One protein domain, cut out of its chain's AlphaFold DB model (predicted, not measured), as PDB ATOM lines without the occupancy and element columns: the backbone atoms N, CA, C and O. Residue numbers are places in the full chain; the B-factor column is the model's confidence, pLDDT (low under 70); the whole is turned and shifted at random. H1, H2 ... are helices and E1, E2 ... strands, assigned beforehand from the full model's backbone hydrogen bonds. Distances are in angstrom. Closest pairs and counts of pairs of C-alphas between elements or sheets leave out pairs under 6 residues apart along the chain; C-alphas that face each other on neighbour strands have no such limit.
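This is residues 16 to 84 of the 90 residues of an uncharacterized protein of Paraburkholderia insulsa (UniProt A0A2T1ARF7). A strongly twisted sheet of three strands curls round one helix, H2, which covers one face of it, while the short helix H1 lies at one end of the long axis and the link of the hairpin E1 and E2, residues 40 to 43, lies at the other. The printed part has 69 residues, with two named helices and three named strands in the order H1, E1, E2, H2, E3. The sheet's order is E2, E1, E3, all antiparallel, and the class is mixed, helices and strands. The whole is only just compact, close to loose, with a radius of gyration of the C-alphas of 13.0 A, and it is elongated, spanning 39 by 24 by 14 A.

H1, residues 20 to 24, only grazes the sheet; its closest C-alpha pair with E3, residues 74 to 79, is Ala 20 and Leu 79, 5.9 A apart. E1, residues 30 to 39, is the inner strand. E2, residues 44 to 53, is an edge strand and forms a hairpin with E1, antiparallel at 159 degrees; N 34 and O 49 are within hydrogen-bond range at 2.8 A. E2 bends by 55 degrees at residue 50. H2, residues 56 to 66, is on the sheet, which curls round it. The closest C-alphas of H2 and E2 are those of Ala 59 and Ala 53, 5.3 A apart; those of H2 and E1 are Glu 60 and Val 34, at 6.5 A. The closest C-alphas of H2 and E3 are those of Glu 60 and Ala 75, at 5.7 A. E3, the other edge strand, is antiparallel to E1 at 156 degrees, with N 35 and O 76 within hydrogen-bond range at 3.0 A. E2, H2 and E3 form a split strand-helix-strand unit, two strands running the same way with E1 between them in the sheet; its crossover is right-handed. With H2 on one face of the sheet there are two layers. H1 and H2 are apart. In H1 and H2 every O i to N i+4 pair is within hydrogen-bond range.

H1 begins at C-alpha 20, (72.101, 28.993, 67.866), and is 6.1 A long from first to last C-alpha. E1 measures 27.8 A and ends at C-alpha 39, (64.450, 1.800, 66.456). E2 measures 25.7 A, H2 15.5 A and E3 17.1 A. E3 ends at C-alpha 79, (70.138, 24.137, 70.603).

The two C-alphas farthest apart are those of Asp 26 and Arg 42, at 41.4 A. The printed part, residues 16 to 84, has no cut. The links H1 to E1, E1 to E2 and E2 to H2 are tight, and H2 to E3 is short, with 7 residues. The mean pLDDT of the printed part is 92.5, and residue 16 is the one printed residue under 70.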
ATOM      1  N   GLY A  16      66.815  31.558  59.056       63.88
ATOM      2  CA  GLY A  16      67.306  32.908  58.761       63.88
ATOM      3  C   GLY A  16      68.715  33.174  59.286       63.88
ATOM      4  O   GLY A  16      68.913  34.146  60.006       63.88
ATOM      5  N   ASP A  17      69.656  32.290  58.946       72.12
ATOM      6  CA  ASP A  17      71.078  32.345  59.340       72.12
ATOM      7  C   ASP A  17      71.332  32.469  60.860       72.12
ATOM      8  O   ASP A  17      72.397  32.894  61.304       72.12
ATOM      9  N   PHE A  18      70.348  32.106  61.692       85.00
ATOM     10  CA  PHE A  18      70.492  32.194  63.140       85.00
ATOM     11  C   PHE A  18      71.486  31.150  63.668       85.00
ATOM     12  O   PHE A  18      71.212  29.946  63.682       85.00
ATOM     13  N   ASP A  19      72.619  31.627  64.177       88.50
ATOM     14  CA  ASP A  19      73.611  30.799  64.859       88.50
ATOM     15  C   ASP A  19      73.210  30.546  66.323       88.50
ATOM     16  O   ASP A  19      73.517  31.315  67.243       88.50
ATOM     17  N   ALA A  20      72.520  29.423  66.538       91.94
ATOM     18  CA  ALA A  20      72.101  28.993  67.866       91.94
ATOM     19  C   ALA A  20      73.290  28.726  68.807       91.94
ATOM     20  O   ALA A  20      73.210  29.053  69.993       91.94
ATOM     21  N   GLU A  21      74.396  28.173  68.303       91.81
ATOM     22  CA  GLU A  21      75.571  27.851  69.122       91.81
ATOM     23  C   GLU A  21      76.181  29.121  69.713       91.81
ATOM     24  O   GLU A  21      76.468  29.173  70.913       91.81
ATOM     25  N   SER A  22      76.315  30.172  68.901       92.38
ATOM     26  CA  SER A  22      76.805  31.470  69.369       92.38
ATOM     27  C   SER A  22      75.822  32.153  70.322       92.38
ATOM     28  O   SER A  22      76.240  32.632  71.373       92.38
ATOM     29  N   TYR A  23      74.516  32.143  70.032       92.50
ATOM     30  CA  TYR A  23      73.519  32.794  70.893       92.50
ATOM     31  C   TYR A  23      73.450  32.203  72.311       92.50
ATOM     32  O   TYR A  23      73.308  32.932  73.300       92.50
ATOM     33  N   TRP A  24      73.510  30.875  72.433       94.44
ATOM     34  CA  TRP A  24      73.366  30.201  73.725       94.44
ATOM     35  C   TRP A  24      74.683  30.025  74.481       94.44
ATOM     36  O   TRP A  24      74.638  29.599  75.637       94.44
ATOM     37  N   ARG A  25      75.838  30.306  73.865       93.00
ATOM     38  CA  ARG A  25      77.175  30.024  74.417       93.00
ATOM     39  C   ARG A  25      77.341  30.503  75.855       93.00
ATOM     40  O   ARG A  25      77.684  29.697  76.717       93.00
ATOM     41  N   ASP A  26      77.016  31.766  76.101       94.38
ATOM     42  CA  ASP A  26      77.279  32.452  77.371       94.38
ATOM     43  C   ASP A  26      76.112  32.353  78.364       94.38
ATOM     44  O   ASP A  26      76.140  32.936  79.449       94.38
ATOM     45  N   LYS A  27      75.048  31.623  78.007       94.56
ATOM     46  CA  LYS A  27      73.855  31.497  78.846       94.56
ATOM     47  C   LYS A  27      73.998  30.305  79.799       94.56
ATOM     48  O   LYS A  27      74.273  29.192  79.344       94.56
ATOM     49  N   PRO A  28      73.741  30.490  81.110       91.31
ATOM     50  CA  PRO A  28      73.916  29.427  82.102       91.31
ATOM     51  C   PRO A  28      72.916  28.280  81.927       91.31
ATOM     52  O   PRO A  28      73.229  27.139  82.256       91.31
ATOM     53  N   TYR A  29      71.725  28.569  81.399       92.94
ATOM     54  CA  TYR A  29      70.726  27.582  81.007       92.94
ATOM     55  C   TYR A  29      70.332  27.821  79.557       92.94
ATOM     56  O   TYR A  29      70.052  28.953  79.159       92.94
ATOM     57  N   LYS A  30      70.290  26.736  78.784       95.75
ATOM     58  CA  LYS A  30      69.998  26.754  77.354       95.75
ATOM     59  C   LYS A  30      68.693  26.017  77.086       95.75
ATOM     60  O   LYS A  30      68.320  25.112  77.840       95.75
ATOM     61  N   LYS A  31      67.990  26.417  76.026       97.62
ATOM     62  CA  LYS A  31      66.848  25.661  75.510       97.62
ATOM     63  C   LYS A  31      67.334  24.689  74.446       97.62
ATOM     64  O   LYS A  31      68.028  25.074  73.508       97.62
ATOM     65  N   TRP A  32      66.956  23.434  74.620       97.56
ATOM     66  CA  TRP A  32      67.336  22.323  73.768       97.56
ATOM     67  C   TRP A  32      66.098  21.736  73.115       97.56
ATOM     68  O   TRP A  32      65.072  21.551  73.771       97.56
ATOM     69  N   VAL A  33      66.228  21.405  71.839       97.50
ATOM     70  CA  VAL A  33      65.297  20.551  71.109       97.50
ATOM     71  C   VAL A  33      65.923  19.172  71.070       97.50
ATOM     72  O   VAL A  33      67.014  19.002  70.521       97.50
ATOM     73  N   VAL A  34      65.266  18.197  71.684       97.50
ATOM     74  CA  VAL A  34      65.777  16.835  71.792       97.50
ATOM     75  C   VAL A  34      64.856  15.897  71.040       97.50
ATOM     76  O   VAL A  34      63.692  15.740  71.400       97.50
ATOM     77  N   GLU A  35      65.379  15.250  70.007       96.56
ATOM     78  CA  GLU A  35      64.682  14.148  69.357       96.56
ATOM     79  C   GLU A  35      64.999  12.868  70.129       96.56
ATOM     80  O   GLU A  35      66.147  12.420  70.164       96.56
ATOM     81  N   VAL A  36      63.990  12.304  70.787       96.00
ATOM     82  CA  VAL A  36      64.083  11.016  71.469       96.00
ATOM     83  C   VAL A  36      63.472   9.968  70.564       96.00
ATOM     84  O   VAL A  36      62.332  10.104  70.132       96.00
ATOM     85  N   GLY A  37      64.239   8.931  70.257       94.50
ATOM     86  CA  GLY A  37      63.864   7.924  69.284       94.50
ATOM     87  C   GLY A  37      64.066   6.511  69.799       94.50
ATOM     88  O   GLY A  37      64.876   6.239  70.686       94.50
ATOM     89  N   ARG A  38      63.345   5.584  69.188       92.75
ATOM     90  CA  ARG A  38      63.616   4.156  69.281       92.75
ATOM     91  C   ARG A  38      63.513   3.542  67.897       92.75
ATOM     92  O   ARG A  38      62.521   3.723  67.197       92.75
ATOM     93  N   TRP A  39      64.520   2.745  67.560       87.44
ATOM     94  CA  TRP A  39      64.450   1.800  66.456       87.44
ATOM     95  C   TRP A  39      64.034   0.432  66.990       87.44
ATOM     96  O   TRP A  39      64.616  -0.063  67.957       87.44
ATOM     97  N   ASN A  40      63.026  -0.188  66.378       81.81
ATOM     98  CA  ASN A  40      62.598  -1.549  66.721       81.81
ATOM     99  C   ASN A  40      62.863  -2.573  65.600       81.81
ATOM    100  O   ASN A  40      62.297  -3.660  65.629       81.81
ATOM    101  N   GLY A  41      63.697  -2.229  64.612       79.88
ATOM    102  CA  GLY A  41      63.995  -3.081  63.454       79.88
ATOM    103  C   GLY A  41      63.114  -2.820  62.230       79.88
ATOM    104  O   GLY A  41      63.547  -3.101  61.117       79.88
ATOM    105  N   ARG A  42      61.908  -2.263  62.413       77.56
ATOM    106  CA  ARG A  42      60.939  -2.035  61.324       77.56
ATOM    107  C   ARG A  42      60.387  -0.611  61.281       77.56
ATOM    108  O   ARG A  42      60.091  -0.111  60.201       77.56
ATOM    109  N   PHE A  43      60.258   0.035  62.435       73.56
ATOM    110  CA  PHE A  43      59.710   1.378  62.582       73.56
ATOM    111  C   PHE A  43      60.607   2.238  63.481       73.56
ATOM    112  O   PHE A  43      61.194   1.752  64.455       73.56
ATOM    113  N   VAL A  44      60.677   3.531  63.156       85.44
ATOM    114  CA  VAL A  44      61.192   4.567  64.056       85.44
ATOM    115  C   VAL A  44      59.998   5.156  64.796       85.44
ATOM    116  O   VAL A  44      59.087   5.690  64.169       85.44
ATOM    117  N   THR A  45      60.002   5.079  66.124       90.94
ATOM    118  CA  THR A  45      59.119   5.908  66.952       90.94
ATOM    119  C   THR A  45      59.961   7.036  67.513       90.94
ATOM    120  O   THR A  45      60.952   6.760  68.190       90.94
ATOM    121  N   SER A  46      59.596   8.282  67.227       93.25
ATOM    122  CA  SER A  46      60.293   9.452  67.750       93.25
ATOM    123  C   SER A  46      59.334  10.460  68.371       93.25
ATOM    124  O   SER A  46      58.171  10.573  67.990       93.25
ATOM    125  N   GLN A  47      59.845  11.188  69.356       95.12
ATOM    126  CA  GLN A  47      59.190  12.317  69.987       95.12
ATOM    127  C   GLN A  47      60.196  13.460  70.095       95.12
ATOM    128  O   GLN A  47      61.332  13.258  70.520       95.12
ATOM    129  N   THR A  48      59.767  14.670  69.749       95.94
ATOM    130  CA  THR A  48      60.540  15.881  70.041       95.94
ATOM    131  C   THR A  48      60.165  16.398  71.426       95.94
ATOM    132  O   THR A  48      58.986  16.596  71.717       95.94
ATOM    133  N   VAL A  49      61.166  16.615  72.275       96.56
ATOM    134  CA  VAL A  49      61.022  17.137  73.636       96.56
ATOM    135  C   VAL A  49      61.837  18.421  73.756       96.56
ATOM    136  O   VAL A  49      63.003  18.464  73.365       96.56
ATOM    137  N   TYR A  50      61.236  19.466  74.317       96.56
ATOM    138  CA  TYR A  50      61.910  20.737  74.576       96.56
ATOM    139  C   TYR A  50      62.381  20.775  76.027       96.56
ATOM    140  O   TYR A  50      61.580  20.615  76.947       96.56
ATOM    141  N   VAL A  51      63.679  20.981  76.245       97.38
ATOM    142  CA  VAL A  51      64.299  20.864  77.572       97.38
ATOM    143  C   VAL A  51      65.099  22.115  77.917       97.38
ATOM    144  O   VAL A  51      65.738  22.727  77.066       97.38
ATOM    145  N   SER A  52      65.082  22.494  79.195       96.94
ATOM    146  CA  SER A  52      65.956  23.529  79.751       96.94
ATOM    147  C   SER A  52      67.099  22.860  80.512       96.94
ATOM    148  O   SER A  52      66.849  22.221  81.529       96.94
ATOM    149  N   ALA A  53      68.342  23.000  80.050       97.25
ATOM    150  CA  ALA A  53      69.503  22.372  80.691       97.25
ATOM    151  C   ALA A  53      70.789  23.175  80.455       97.25
ATOM    152  O   ALA A  53      70.878  23.959  79.507       97.25
ATOM    153  N   LYS A  54      71.791  22.975  81.319       96.50
ATOM    154  CA  LYS A  54      73.106  23.630  81.190       96.50
ATOM    155  C   LYS A  54      73.959  23.005  80.082       96.50
ATOM    156  O   LYS A  54      74.627  23.722  79.342       96.50
ATOM    157  N   THR A  55      73.914  21.679  79.965       96.88
ATOM    158  CA  THR A  55      74.710  20.895  79.012       96.88
ATOM    159  C   THR A  55      73.817  20.065  78.097       96.88
ATOM    160  O   THR A  55      72.635  19.853  78.391       96.88
ATOM    161  N   GLN A  56      74.398  19.593  76.995       96.75
ATOM    162  CA  GLN A  56      73.709  18.748  76.026       96.75
ATOM    163  C   GLN A  56      73.315  17.402  76.649       96.75
ATOM    164  O   GLN A  56      72.175  16.964  76.520       96.75
ATOM    165  N   GLU A  57      74.226  16.776  77.391       97.38
ATOM    166  CA  GLU A  57      74.017  15.480  78.039       97.38
ATOM    167  C   GLU A  57      72.904  15.559  79.084       97.38
ATOM    168  O   GLU A  57      72.068  14.660  79.180       97.38
ATOM    169  N   GLY A  58      72.852  16.666  79.834       97.25
ATOM    170  CA  GLY A  58      71.769  16.930  80.773       97.25
ATOM    171  C   GLY A  58      70.422  17.031  80.058       97.25
ATOM    172  O   GLY A  58      69.443  16.444  80.513       97.25
ATOM    173  N   ALA A  59      70.379  17.706  78.905       97.81
ATOM    174  CA  ALA A  59      69.165  17.801  78.101       97.81
ATOM    175  C   ALA A  59      68.697  16.429  77.598       97.81
ATOM    176  O   ALA A  59      67.517  16.098  77.716       97.81
ATOM    177  N   GLU A  60      69.614  15.613  77.075       97.69
ATOM    178  CA  GLU A  60      69.311  14.271  76.573       97.69
ATOM    179  C   GLU A  60      68.845  13.326  77.683       97.69
ATOM    180  O   GLU A  60      67.875  12.586  77.495       97.69
ATOM    181  N   ALA A  61      69.488  13.367  78.851       97.50
ATOM    182  CA  ALA A  61      69.084  12.577  80.010       97.50
ATOM    183  C   ALA A  61      67.680  12.970  80.494       97.50
ATOM    184  O   ALA A  61      66.820  12.105  80.672       97.50
ATOM    185  N   THR A  62      67.414  14.272  80.636       97.44
ATOM    186  CA  THR A  62      66.089  14.773  81.021       97.44
ATOM    187  C   THR A  62      65.025  14.420  79.981       97.44
ATOM    188  O   THR A  62      63.930  14.010  80.361       97.44
ATOM    189  N   ALA A  63      65.332  14.514  78.684       97.25
ATOM    190  CA  ALA A  63      64.395  14.149  77.623       97.25
ATOM    191  C   ALA A  63      64.040  12.656  77.656       97.25
ATOM    192  O   ALA A  63      62.866  12.306  77.572       97.25
ATOM    193  N   LYS A  64      65.029  11.771  77.847       96.25
ATOM    194  CA  LYS A  64      64.790  10.325  78.002       96.25
ATOM    195  C   LYS A  64      63.947   9.995  79.235       96.25
ATOM    196  O   LYS A  64      63.172   9.050  79.190       96.25
ATOM    197  N   ALA A  65      64.088  10.757  80.318       96.06
ATOM    198  CA  ALA A  65      63.309  10.549  81.537       96.06
ATOM    199  C   ALA A  65      61.846  11.021  81.425       96.06
ATOM    200  O   ALA A  65      61.008  10.561  82.192       96.06
ATOM    201  N   ASN A  66      61.537  11.931  80.493       96.19
ATOM    202  CA  ASN A  66      60.218  12.572  80.370       96.19
ATOM    203  C   ASN A  66      59.521  12.294  79.024       96.19
ATOM    204  O   ASN A  66      58.505  12.914  78.712       96.19
ATOM    205  N   THR A  67      60.062  11.396  78.201       94.94
ATOM    206  CA  THR A  67      59.426  10.991  76.943       94.94
ATOM    207  C   THR A  67      58.320   9.965  77.187       94.94
ATOM    208  O   THR A  67      58.362   9.195  78.145       94.94
ATOM    209  N   VAL A  68      57.346   9.910  76.278       93.00
ATOM    210  CA  VAL A  68      56.362   8.815  76.227       93.00
ATOM    211  C   VAL A  68      56.890   7.587  75.475       93.00
ATOM    212  O   VAL A  68      56.259   6.532  75.492       93.00
ATOM    213  N   VAL A  69      58.035   7.703  74.791       91.75
ATOM    214  CA  VAL A  69      58.658   6.591  74.066       91.75
ATOM    215  C   VAL A  69      59.300   5.633  75.069       91.75
ATOM    216  O   VAL A  69      60.084   6.039  75.920       91.75
ATOM    217  N   THR A  70      59.004   4.340  74.953       89.25
ATOM    218  CA  THR A  70      59.486   3.313  75.889       89.25
ATOM    219  C   THR A  70      60.504   2.365  75.251       89.25
ATOM    220  O   THR A  70      60.499   2.122  74.038       89.25
ATOM    221  N   GLY A  71      61.371   1.770  76.079       88.56
ATOM    222  CA  GLY A  71      62.366   0.770  75.675       88.56
ATOM    223  C   GLY A  71      63.793   1.322  75.606       88.56
ATOM    224  O   GLY A  71      64.164   2.202  76.375       88.56
ATOM    225  N   ARG A  72      64.624   0.785  74.701       90.38
ATOM    226  CA  ARG A  72      66.000   1.266  74.495       90.38
ATOM    227  C   ARG A  72      65.985   2.529  73.635       90.38
ATOM    228  O   ARG A  72      65.740   2.448  72.433       90.38
ATOM    229  N   LEU A  73      66.246   3.672  74.266       94.00
ATOM    230  CA  LEU A  73      66.115   4.995  73.654       94.00
ATOM    231  C   LEU A  73      67.447   5.548  73.135       94.00
ATOM    232  O   LEU A  73      68.470   5.498  73.828       94.00
ATOM    233  N   SER A  74      67.407   6.170  71.960       94.12
ATOM    234  CA  SER A  74      68.380   7.166  71.517       94.12
ATOM    235  C   SER A  74      67.841   8.569  71.802       94.12
ATOM    236  O   SER A  74      66.633   8.787  71.844       94.12
ATOM    237  N   ALA A  75      68.735   9.524  72.028       95.50
ATOM    238  CA  ALA A  75      68.379  10.935  72.075       95.50
ATOM    239  C   ALA A  75      69.429  11.721  71.303       95.50
ATOM    240  O   ALA A  75      70.602  11.350  71.321       95.50
ATOM    241  N   ARG A  76      68.996  12.777  70.622       96.25
ATOM    242  CA  ARG A  76      69.878  13.724  69.953       96.25
ATOM    243  C   ARG A  76      69.403  15.129  70.264       96.25
ATOM    244  O   ARG A  76      68.333  15.535  69.808       96.25
ATOM    245  N   ALA A  77      70.193  15.858  71.036       97.00
ATOM    246  CA  ALA A  77      69.910  17.249  71.341       97.00
ATOM    247  C   ALA A  77      70.552  18.201  70.319       97.00
ATOM    248  O   ALA A  77      71.624  17.944  69.771       97.00
ATOM    249  N   ARG A  78      69.879  19.326  70.080       96.00
ATOM    250  CA  ARG A  78      70.430  20.527  69.441       96.00
ATOM    251  C   ARG A  78      69.915  21.763  70.167       96.00
ATOM    252  O   ARG A  78      68.855  21.712  70.793       96.00
ATOM    253  N   LEU A  79      70.628  22.875  70.065       96.38
ATOM    254  CA  LEU A  79      70.138  24.137  70.603       96.38
ATOM    255  C   LEU A  79      68.896  24.618  69.841       96.38
ATOM    256  O   LEU A  79      68.771  24.418  68.628       96.38
ATOM    257  N   ALA A  80      67.965  25.214  70.585       94.88
ATOM    258  CA  ALA A  80      66.732  25.758  70.036       94.88
ATOM    259  C   ALA A  80      67.005  27.035  69.231       94.88
ATOM    260  O   ALA A  80      67.756  27.912  69.672       94.88
ATOM    261  N   THR A  81      66.365  27.147  68.072       92.25
ATOM    262  CA  THR A  81      66.308  28.366  67.259       92.25
ATOM    263  C   THR A  81      65.075  29.195  67.651       92.25
ATOM    264  O   THR A  81      64.192  28.692  68.350       92.25
ATOM    265  N   PRO A  82      64.949  30.462  67.211       90.38
ATOM    266  CA  PRO A  82      63.751  31.261  67.463       90.38
ATOM    267  C   PRO A  82      62.472  30.564  66.989       90.38
ATOM    268  O   PRO A  82      61.439  30.641  67.650       90.38
ATOM    269  N   ARG A  83      62.547  29.819  65.882       87.62
ATOM    270  CA  ARG A  83      61.411  29.088  65.327       87.62
ATOM    271  C   ARG A  83      60.912  27.986  66.254       87.62
ATOM    272  O   ARG A  83      59.707  27.848  66.442       87.62
ATOM    273  N   ASP A  84      61.834  27.248  66.865       91.00
ATOM    274  CA  ASP A  84      61.515  26.224  67.866       91.00
ATOM    275  C   ASP A  84      60.809  26.813  69.097       91.00
ATOM    276  O   ASP A  84      60.061  26.125  69.785       91.00
TER     277      ASP A  84